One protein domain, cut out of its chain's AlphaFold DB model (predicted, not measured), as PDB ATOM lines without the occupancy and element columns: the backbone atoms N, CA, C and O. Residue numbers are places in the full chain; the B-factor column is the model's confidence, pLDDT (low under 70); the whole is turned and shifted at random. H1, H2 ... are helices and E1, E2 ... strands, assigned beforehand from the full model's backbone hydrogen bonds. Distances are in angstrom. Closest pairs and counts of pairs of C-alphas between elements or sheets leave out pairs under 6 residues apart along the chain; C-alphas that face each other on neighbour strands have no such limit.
ATOM      1  N   TYR A   3      38.915  -3.039   2.580       89.06
ATOM      2  CA  TYR A   3      38.806  -3.374   1.151       89.06
ATOM      3  C   TYR A   3      37.482  -2.907   0.544       89.06
ATOM      4  O   TYR A   3      37.418  -2.464  -0.594       89.06
ATOM      5  N   ALA A   4      36.403  -2.967   1.322       91.25
ATOM      6  CA  ALA A   4      35.096  -2.457   0.927       91.25
ATOM      7  C   ALA A   4      34.494  -1.700   2.102       91.25
ATOM      8  O   ALA A   4      34.681  -2.105   3.248       91.25
ATOM      9  N   ARG A   5      33.776  -0.607   1.832       89.88
ATOM     10  CA  ARG A   5      33.068   0.183   2.847       89.88
ATOM     11  C   ARG A   5      31.589   0.223   2.538       89.88
ATOM     12  O   ARG A   5      31.226   0.650   1.448       89.88
ATOM     13  N   PHE A   6      30.774  -0.126   3.532       87.25
ATOM     14  CA  PHE A   6      29.324  -0.069   3.411       87.25
ATOM     15  C   PHE A   6      28.873   1.332   2.983       87.25
ATOM     16  O   PHE A   6      29.240   2.336   3.605       87.25
ATOM     17  N   GLY A   7      28.075   1.397   1.925       84.81
ATOM     18  CA  GLY A   7      27.656   2.647   1.316       84.81
ATOM     19  C   GLY A   7      26.800   2.422   0.079       84.81
ATOM     20  O   GLY A   7      26.279   1.339  -0.152       84.81
ATOM     21  N   ARG A   8      26.650   3.466  -0.736       84.50
ATOM     22  CA  ARG A   8      25.819   3.413  -1.948       84.50
ATOM     23  C   ARG A   8      26.280   2.347  -2.946       84.50
ATOM     24  O   ARG A   8      25.451   1.767  -3.635       84.50
ATOM     25  N   ASP A   9      27.587   2.121  -2.999       85.94
ATOM     26  CA  ASP A   9      28.240   1.257  -3.980       85.94
ATOM     27  C   ASP A   9      28.780  -0.034  -3.335       85.94
ATOM     28  O   ASP A   9      29.590  -0.740  -3.933       85.94
ATOM     29  N   SER A  10      28.367  -0.340  -2.095       88.00
ATOM     30  CA  SER A  10      28.723  -1.587  -1.419       88.00
ATOM     31  C   SER A  10      27.757  -1.942  -0.288       88.00
ATOM     32  O   SER A  10      27.603  -1.188   0.673       88.00
ATOM     33  N   ASP A  11      27.186  -3.141  -0.356       88.12
ATOM     34  CA  ASP A  11      26.321  -3.717   0.679       88.12
ATOM     35  C   ASP A  11      27.106  -4.391   1.815       88.12
ATOM     36  O   ASP A  11      26.536  -4.763   2.842       88.12
ATOM     37  N   VAL A  12      28.427  -4.505   1.664       90.50
ATOM     38  CA  VAL A  12      29.325  -5.172   2.611       90.50
ATOM     39  C   VAL A  12      30.336  -4.194   3.196       90.50
ATOM     40  O   VAL A  12      30.700  -3.184   2.592       90.50
ATOM     41  N   TYR A  13      30.834  -4.506   4.387       93.00
ATOM     42  CA  TYR A  13      32.001  -3.833   4.948       93.00
ATOM     43  C   TYR A  13      33.094  -4.861   5.197       93.00
ATOM     44  O   TYR A  13      32.921  -5.748   6.028       93.00
ATOM     45  N   VAL A  14      34.206  -4.759   4.465       93.50
ATOM     46  CA  VAL A  14      35.299  -5.734   4.531       93.50
ATOM     47  C   VAL A  14      36.570  -5.072   5.004       93.50
ATOM     48  O   VAL A  14      37.034  -4.089   4.419       93.50
ATOM     49  N   TYR A  15      37.163  -5.650   6.037       92.56
ATOM     50  CA  TYR A  15      38.416  -5.184   6.596       92.56
ATOM     51  C   TYR A  15      39.255  -6.339   7.136       92.56
ATOM     52  O   TYR A  15      38.759  -7.413   7.464       92.56
ATOM     53  N   GLU A  16      40.551  -6.097   7.218       92.06
ATOM     54  CA  GLU A  16      41.524  -6.978   7.849       92.06
ATOM     55  C   GLU A  16      41.464  -6.814   9.374       92.06
ATOM     56  O   GLU A  16      41.511  -5.690   9.890       92.06
ATOM     57  N   ASP A  17      41.344  -7.922  10.102       86.31
ATOM     58  CA  ASP A  17      41.251  -7.913  11.559       86.31
ATOM     59  C   ASP A  17      42.628  -7.691  12.204       86.31
ATOM     60  O   ASP A  17      43.651  -8.215  11.773       86.31
ATOM     61  N   THR A  18      42.646  -6.957  13.316       81.38
ATOM     62  CA  THR A  18      43.841  -6.722  14.145       81.38
ATOM     63  C   THR A  18      44.502  -7.992  14.689       81.38
ATOM     64  O   THR A  18      45.660  -7.953  15.094       81.38
ATOM     65  N   ARG A  19      43.771  -9.111  14.738       80.19
ATOM     66  CA  ARG A  19      44.263 -10.422  15.188       80.19
ATOM     67  C   ARG A  19      44.839 -11.271  14.049       80.19
ATOM     68  O   ARG A  19      45.235 -12.406  14.304       80.19
ATOM     69  N   GLY A  20      44.876 -10.729  12.831       82.81
ATOM     70  CA  GLY A  20      45.123 -11.472  11.602       82.81
ATOM     71  C   GLY A  20      43.823 -12.007  10.997       82.81
ATOM     72  O   GLY A  20      42.867 -12.326  11.711       82.81
ATOM     73  N   GLY A  21      43.793 -12.096   9.668       89.69
ATOM     74  CA  GLY A  21      42.628 -12.526   8.895       89.69
ATOM     75  C   GLY A  21      41.699 -11.382   8.493       89.69
ATOM     76  O   GLY A  21      42.046 -10.206   8.576       89.69
ATOM     77  N   PHE A  22      40.500 -11.733   8.033       93.00
ATOM     78  CA  PHE A  22      39.573 -10.817   7.371       93.00
ATOM     79  C   PHE A  22      38.171 -10.954   7.951       93.00
ATOM     80  O   PHE A  22      37.709 -12.058   8.249       93.00
ATOM     81  N   THR A  23      37.476  -9.827   8.075       93.38
ATOM     82  CA  THR A  23      36.082  -9.751   8.511       93.38
ATOM     83  C   THR A  23      35.239  -9.080   7.432       93.38
ATOM     84  O   THR A  23      35.594  -8.014   6.936       93.38
ATOM     85  N   CYS A  24      34.110  -9.700   7.097       93.38
ATOM     86  CA  CYS A  24      33.021  -9.117   6.323       93.38
ATOM     87  C   CYS A  24      31.838  -8.892   7.267       93.38
ATOM     88  O   CYS A  24      31.302  -9.841   7.845       93.38
ATOM     89  N   GLU A  25      31.433  -7.640   7.447       90.38
ATOM     90  CA  GLU A  25      30.222  -7.287   8.179       90.38
ATOM     91  C   GLU A  25      29.028  -7.133   7.237       90.38
ATOM     92  O   GLU A  25      29.159  -6.751   6.075       90.38
ATOM     93  N   ARG A  26      27.847  -7.389   7.806       79.38
ATOM     94  CA  ARG A  26      26.536  -7.445   7.153       79.38
ATOM     95  C   ARG A  26      26.362  -8.592   6.170       79.38
ATOM     96  O   ARG A  26      25.587  -8.483   5.232       79.38
ATOM     97  N   CYS A  27      26.980  -9.736   6.455       81.62
ATOM     98  CA  CYS A  27      26.675 -10.943   5.703       81.62
ATOM     99  C   CYS A  27      25.273 -11.488   6.057       81.62
ATOM    100  O   CYS A  27      25.070 -11.925   7.197       81.62
ATOM    101  N   PRO A  28      24.307 -11.527   5.115       73.81
ATOM    102  CA  PRO A  28      22.987 -12.097   5.376       73.81
ATOM    103  C   PRO A  28      23.059 -13.610   5.617       73.81
ATOM    104  O   PRO A  28      22.244 -14.160   6.354       73.81
ATOM    105  N   SER A  29      24.046 -14.286   5.018       70.56
ATOM    106  CA  SER A  29      24.153 -15.747   5.020       70.56
ATOM    107  C   SER A  29      24.663 -16.342   6.337       70.56
ATOM    108  O   SER A  29      24.342 -17.489   6.632       70.56
ATOM    109  N   VAL A  30      25.442 -15.600   7.133       69.88
ATOM    110  CA  VAL A  30      26.100 -16.124   8.353       69.88
ATOM    111  C   VAL A  30      25.842 -15.276   9.599       69.88
ATOM    112  O   VAL A  30      26.721 -15.084  10.433       69.88
ATOM    113  N   SER A  31      24.616 -14.780   9.769       67.69
ATOM    114  CA  SER A  31      24.226 -14.035  10.979       67.69
ATOM    115  C   SER A  31      25.021 -12.736  11.181       67.69
ATOM    116  O   SER A  31      25.477 -12.440  12.283       67.69
ATOM    117  N   GLN A  32      25.124 -11.924  10.125       78.25
ATOM    118  CA  GLN A  32      25.674 -10.560  10.095       78.25
ATOM    119  C   GLN A  32      27.200 -10.419  10.049       78.25
ATOM    120  O   GLN A  32      27.650  -9.343   9.665       78.25
ATOM    121  N   GLN A  33      28.008 -11.431  10.372       87.69
ATOM    122  CA  GLN A  33      29.470 -11.332  10.230       87.69
ATOM    123  C   GLN A  33      30.087 -12.638   9.734       87.69
ATOM    124  O   GLN A  33      29.838 -13.705  10.288       87.69
ATOM    125  N   PHE A  34      30.942 -12.535   8.720       91.00
ATOM    126  CA  PHE A  34      31.794 -13.617   8.242       91.00
ATOM    127  C   PHE A  34      33.253 -13.309   8.584       91.00
ATOM    128  O   PHE A  34      33.703 -12.176   8.417       91.00
ATOM    129  N   ARG A  35      33.999 -14.315   9.047       91.50
ATOM    130  CA  ARG A  35      35.439 -14.210   9.311       91.50
ATOM    131  C   ARG A  35      36.186 -15.358   8.655       91.50
ATOM    132  O   ARG A  35      35.745 -16.501   8.748       91.50
ATOM    133  N   CYS A  36      37.333 -15.057   8.060       91.94
ATOM    134  CA  CYS A  36      38.240 -16.051   7.494       91.94
ATOM    135  C   CYS A  36      39.702 -15.681   7.752       91.94
ATOM    136  O   CYS A  36      40.014 -14.555   8.145       91.94
ATOM    137  N   ALA A  37      40.598 -16.648   7.569       90.56
ATOM    138  CA  ALA A  37      42.014 -16.469   7.867       90.56
ATOM    139  C   ALA A  37      42.768 -15.841   6.690       90.56
ATOM    140  O   ALA A  37      43.749 -15.137   6.900       90.56
ATOM    141  N   THR A  38      42.306 -16.080   5.461       90.62
ATOM    142  CA  THR A  38      43.032 -15.685   4.250       90.62
ATOM    143  C   THR A  38      42.234 -14.739   3.359       90.62
ATOM    144  O   THR A  38      41.000 -14.755   3.339       90.62
ATOM    145  N   ALA A  39      42.959 -13.938   2.576       93.12
ATOM    146  CA  ALA A  39      42.366 -13.004   1.626       93.12
ATOM    147  C   ALA A  39      41.622 -13.742   0.500       93.12
ATOM    148  O   ALA A  39      40.529 -13.341   0.104       93.12
ATOM    149  N   VAL A  40      42.146 -14.896   0.065       92.12
ATOM    150  CA  VAL A  40      41.523 -15.772  -0.945       92.12
ATOM    151  C   VAL A  40      40.157 -16.298  -0.485       92.12
ATOM    152  O   VAL A  40      39.201 -16.328  -1.269       92.12
ATOM    153  N   GLU A  41      40.030 -16.685   0.787       93.12
ATOM    154  CA  GLU A  41      38.738 -17.076   1.367       93.12
ATOM    155  C   GLU A  41      37.754 -15.901   1.370       93.12
ATOM    156  O   GLU A  41      36.588 -16.081   1.011       93.12
ATOM    157  N   MET A  42      38.220 -14.691   1.700       94.44
ATOM    158  CA  MET A  42      37.377 -13.494   1.692       94.44
ATOM    159  C   MET A  42      36.932 -13.126   0.272       94.44
ATOM    160  O   MET A  42      35.754 -12.859   0.047       94.44
ATOM    161  N   ALA A  43      37.828 -13.177  -0.715       94.38
ATOM    162  CA  ALA A  43      37.494 -12.942  -2.119       94.38
ATOM    163  C   ALA A  43      36.444 -13.947  -2.623       94.38
ATOM    164  O   ALA A  43      35.477 -13.581  -3.294       94.38
ATOM    165  N   THR A  44      36.592 -15.222  -2.252       94.12
ATOM    166  CA  THR A  44      35.615 -16.270  -2.579       94.12
ATOM    167  C   THR A  44      34.260 -15.995  -1.928       94.12
ATOM    168  O   THR A  44      33.226 -16.111  -2.584       94.12
ATOM    169  N   HIS A  45      34.254 -15.572  -0.665       93.62
ATOM    170  CA  HIS A  45      33.045 -15.162   0.040       93.62
ATOM    171  C   HIS A  45      32.352 -13.961  -0.631       93.62
ATOM    172  O   HIS A  45      31.142 -13.977  -0.854       93.62
ATOM    173  N   LEU A  46      33.110 -12.949  -1.050       93.00
ATOM    174  CA  LEU A  46      32.577 -11.783  -1.757       93.00
ATOM    175  C   LEU A  46      31.962 -12.119  -3.121       93.00
ATOM    176  O   LEU A  46      30.988 -11.490  -3.541       93.00
ATOM    177  N   ARG A  47      32.461 -13.152  -3.803       93.12
ATOM    178  CA  ARG A  47      31.803 -13.673  -5.011       93.12
ATOM    179  C   ARG A  47      30.438 -14.283  -4.714       93.12
ATOM    180  O   ARG A  47      29.542 -14.151  -5.542       93.12
ATOM    181  N   GLN A  48      30.256 -14.908  -3.550       92.25
ATOM    182  CA  GLN A  48      28.947 -15.429  -3.138       92.25
ATOM    183  C   GLN A  48      27.954 -14.289  -2.901       92.25
ATOM    184  O   GLN A  48      26.818 -14.381  -3.352       92.25
ATOM    185  N   HIS A  49      28.396 -13.189  -2.288       91.81
ATOM    186  CA  HIS A  49      27.597 -11.967  -2.173       91.81
ATOM    187  C   HIS A  49      27.121 -11.460  -3.544       91.81
ATOM    188  O   HIS A  49      25.919 -11.316  -3.763       91.81
ATOM    189  N   ARG A  50      28.034 -11.305  -4.517       91.56
ATOM    190  CA  ARG A  50      27.654 -10.907  -5.888       91.56
ATOM    191  C   ARG A  50      26.697 -11.905  -6.543       91.56
ATOM    192  O   ARG A  50      25.762 -11.493  -7.222       91.56
ATOM    193  N   ALA A  51      26.907 -13.206  -6.339       90.94
ATOM    194  CA  ALA A  51      26.027 -14.248  -6.871       90.94
ATOM    195  C   ALA A  51      24.614 -14.208  -6.256       90.94
ATOM    196  O   ALA A  51      23.649 -14.566  -6.928       90.94
ATOM    197  N   ASN A  52      24.490 -13.736  -5.013       88.69
ATOM    198  CA  ASN A  52      23.218 -13.539  -4.317       88.69
ATOM    199  C   ASN A  52      22.525 -12.211  -4.677       88.69
ATOM    200  O   ASN A  52      21.379 -12.004  -4.280       88.69
ATOM    201  N   GLY A  53      23.186 -11.342  -5.450       90.31
ATOM    202  CA  GLY A  53      22.661 -10.048  -5.889       90.31
ATOM    203  C   GLY A  53      23.111  -8.849  -5.053       90.31
ATOM    204  O   GLY A  53      22.655  -7.742  -5.331       90.31
ATOM    205  N   ASP A  54      24.001  -9.042  -4.077       90.50
ATOM    206  CA  ASP A  54      24.553  -7.948  -3.277       90.50
ATOM    207  C   ASP A  54      25.572  -7.133  -4.088       90.50
ATOM    208  O   ASP A  54      26.350  -7.662  -4.894       90.50
ATOM    209  N   VAL A  55      25.610  -5.826  -3.842       91.88
ATOM    210  CA  VAL A  55      26.575  -4.915  -4.443       91.88
ATOM    211  C   VAL A  55      27.905  -5.049  -3.707       91.88
ATOM    212  O   VAL A  55      28.068  -4.618  -2.566       91.88
ATOM    213  N   VAL A  56      28.894  -5.630  -4.380       92.25
ATOM    214  CA  VAL A  56      30.277  -5.685  -3.896       92.25
ATOM    215  C   VAL A  56      31.189  -5.020  -4.926       92.25
ATOM    216  O   VAL A  56      31.156  -5.432  -6.091       92.25
ATOM    217  N   PRO A  57      32.013  -4.031  -4.525       92.38
ATOM    218  CA  PRO A  57      33.008  -3.422  -5.394       92.38
ATOM    219  C   PRO A  57      33.948  -4.476  -5.974       92.38
ATOM    220  O   PRO A  57      34.490  -5.306  -5.246       92.38
ATOM    221  N   GLU A  58      34.153  -4.441  -7.288       92.12
ATOM    222  CA  GLU A  58      35.043  -5.391  -7.958       92.12
ATOM    223  C   GLU A  58      36.501  -5.202  -7.530       92.12
ATOM    224  O   GLU A  58      37.192  -6.190  -7.282       92.12
ATOM    225  N   ASP A  59      36.914  -3.950  -7.322       91.50
ATOM    226  CA  ASP A  59      38.248  -3.597  -6.827       91.50
ATOM    227  C   ASP A  59      38.560  -4.289  -5.493       91.50
ATOM    228  O   ASP A  59      39.656  -4.810  -5.319       91.50
ATOM    229  N   ALA A  60      37.576  -4.407  -4.592       92.56
ATOM    230  CA  ALA A  60      37.764  -5.077  -3.305       92.56
ATOM    231  C   ALA A  60      38.138  -6.559  -3.474       92.56
ATOM    232  O   ALA A  60      38.955  -7.088  -2.722       92.56
ATOM    233  N   ILE A  61      37.548  -7.237  -4.463       93.00
ATOM    234  CA  ILE A  61      37.854  -8.639  -4.769       93.00
ATOM    235  C   ILE A  61      39.255  -8.736  -5.376       93.00
ATOM    236  O   ILE A  61      40.040  -9.572  -4.939       93.00
ATOM    237  N   VAL A  62      39.583  -7.868  -6.337       93.50
ATOM    238  CA  VAL A  62      40.897  -7.855  -7.000       93.50
ATOM    239  C   VAL A  62      42.024  -7.580  -6.003       93.50
ATOM    240  O   VAL A  62      43.058  -8.249  -6.048       93.50
ATOM    241  N   GLU A  63      41.826  -6.640  -5.078       92.38
ATOM    242  CA  GLU A  63      42.791  -6.351  -4.016       92.38
ATOM    243  C   GLU A  63      42.986  -7.554  -3.085       92.38
ATOM    244  O   GLU A  63      44.123  -7.929  -2.813       92.38
ATOM    245  N   LEU A  64      41.904  -8.218  -2.658       91.62
ATOM    246  CA  LEU A  64      41.989  -9.424  -1.821       91.62
ATOM    247  C   LEU A  64      42.666 -10.604  -2.532       91.62
ATOM    248  O   LEU A  64      43.339 -11.403  -1.892       91.62
ATOM    249  N   GLU A  65      42.506 -10.745  -3.844       91.56
ATOM    250  CA  GLU A  65      43.204 -11.788  -4.612       91.56
ATOM    251  C   GLU A  65      44.681 -11.476  -4.848       91.56
ATOM    252  O   GLU A  65      45.474 -12.386  -5.090       91.56
ATOM    253  N   SER A  66      45.042 -10.195  -4.783       89.56
ATOM    254  CA  SER A  66      46.419  -9.722  -4.929       89.56
ATOM    255  C   SER A  66      47.188  -9.732  -3.605       89.56
ATOM    256  O   SER A  66      48.414  -9.603  -3.617       89.56
ATOM    257  N   GLU A  67      46.494  -9.898  -2.476       85.50
ATOM    258  CA  GLU A  67      47.113  -9.996  -1.159       85.50
ATOM    259  C   GLU A  67      47.939 -11.287  -1.037       85.50
ATOM    260  O   GLU A  67      47.412 -12.393  -1.222       85.50
TER     261      GLU A  67
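This is residues 3 to 67 of the 71 residues of an uncharacterized protein of Myxococcus llanfairpwllgwyngyllgogerychwyrndrobwllllantysiliogogogochensis (UniProt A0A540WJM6). A small three-stranded meander sheet, each strand the antiparallel neighbour of the one before, has the long helix H1 packed along one face, and H2 folds back beside H1 as the second half of a helical hairpin. The printed part has 65 residues, with E1, E2, E3, H1 and H2 in that order along the chain; the sheet order is E1, E2, E3, all antiparallel. The class is mixed, helices and strands, and the whole is compact and rounded, with a radius of gyration of the C-alphas of 10.4 A and spans of 28 by 25 by 19 A.

E1 is residues 13 to 16, 10.4 A long, from C-alpha 13 at (32.001, -3.833, 4.948). E2 is residues 22 to 27, 13.0 A, and E3 residues 32 to 36, 14.0 A. H1 is residues 39 to 52, 20.1 A. H2 is residues 58 to 66, 12.5 A, to C-alpha 66 at (46.419, -9.722, -4.929).

The hairpin E1 and E2 has N 23 and O 15 within hydrogen-bond range at 2.8 A. The hairpin E2 and E3 has N 24 and O 34 at 2.8 A. H1 is on the sheet, at a height over the sheet of 9.5 A, in two layers, a helix on one face of a sheet. It lies over E2 and only just over E3, with 3 C-alphas on E3, and runs along the strands, at 3 degrees to E2 on the local plane. The closest C-alphas of H1 and E2 are Met 42 and Phe 22, 6.7 A apart. H1 and H2 touch, closest at C-alphas Ala 39 and Leu 64, 5.0 A, at a shallow tilt of 26 degrees, opposite ways. H2 only grazes the sheet, with residues 60 to 64. In H1 and H2 every O i to N i+4 pair is within hydrogen-bond range.

The two C-alphas farthest apart are those of Arg 19 and Gly 53, 30.2 A. The printed part has no cut, and its four links between named elements are tight. Residues 30 to 31 are under 70 in pLDDT; the mean of the printed part is 88.8.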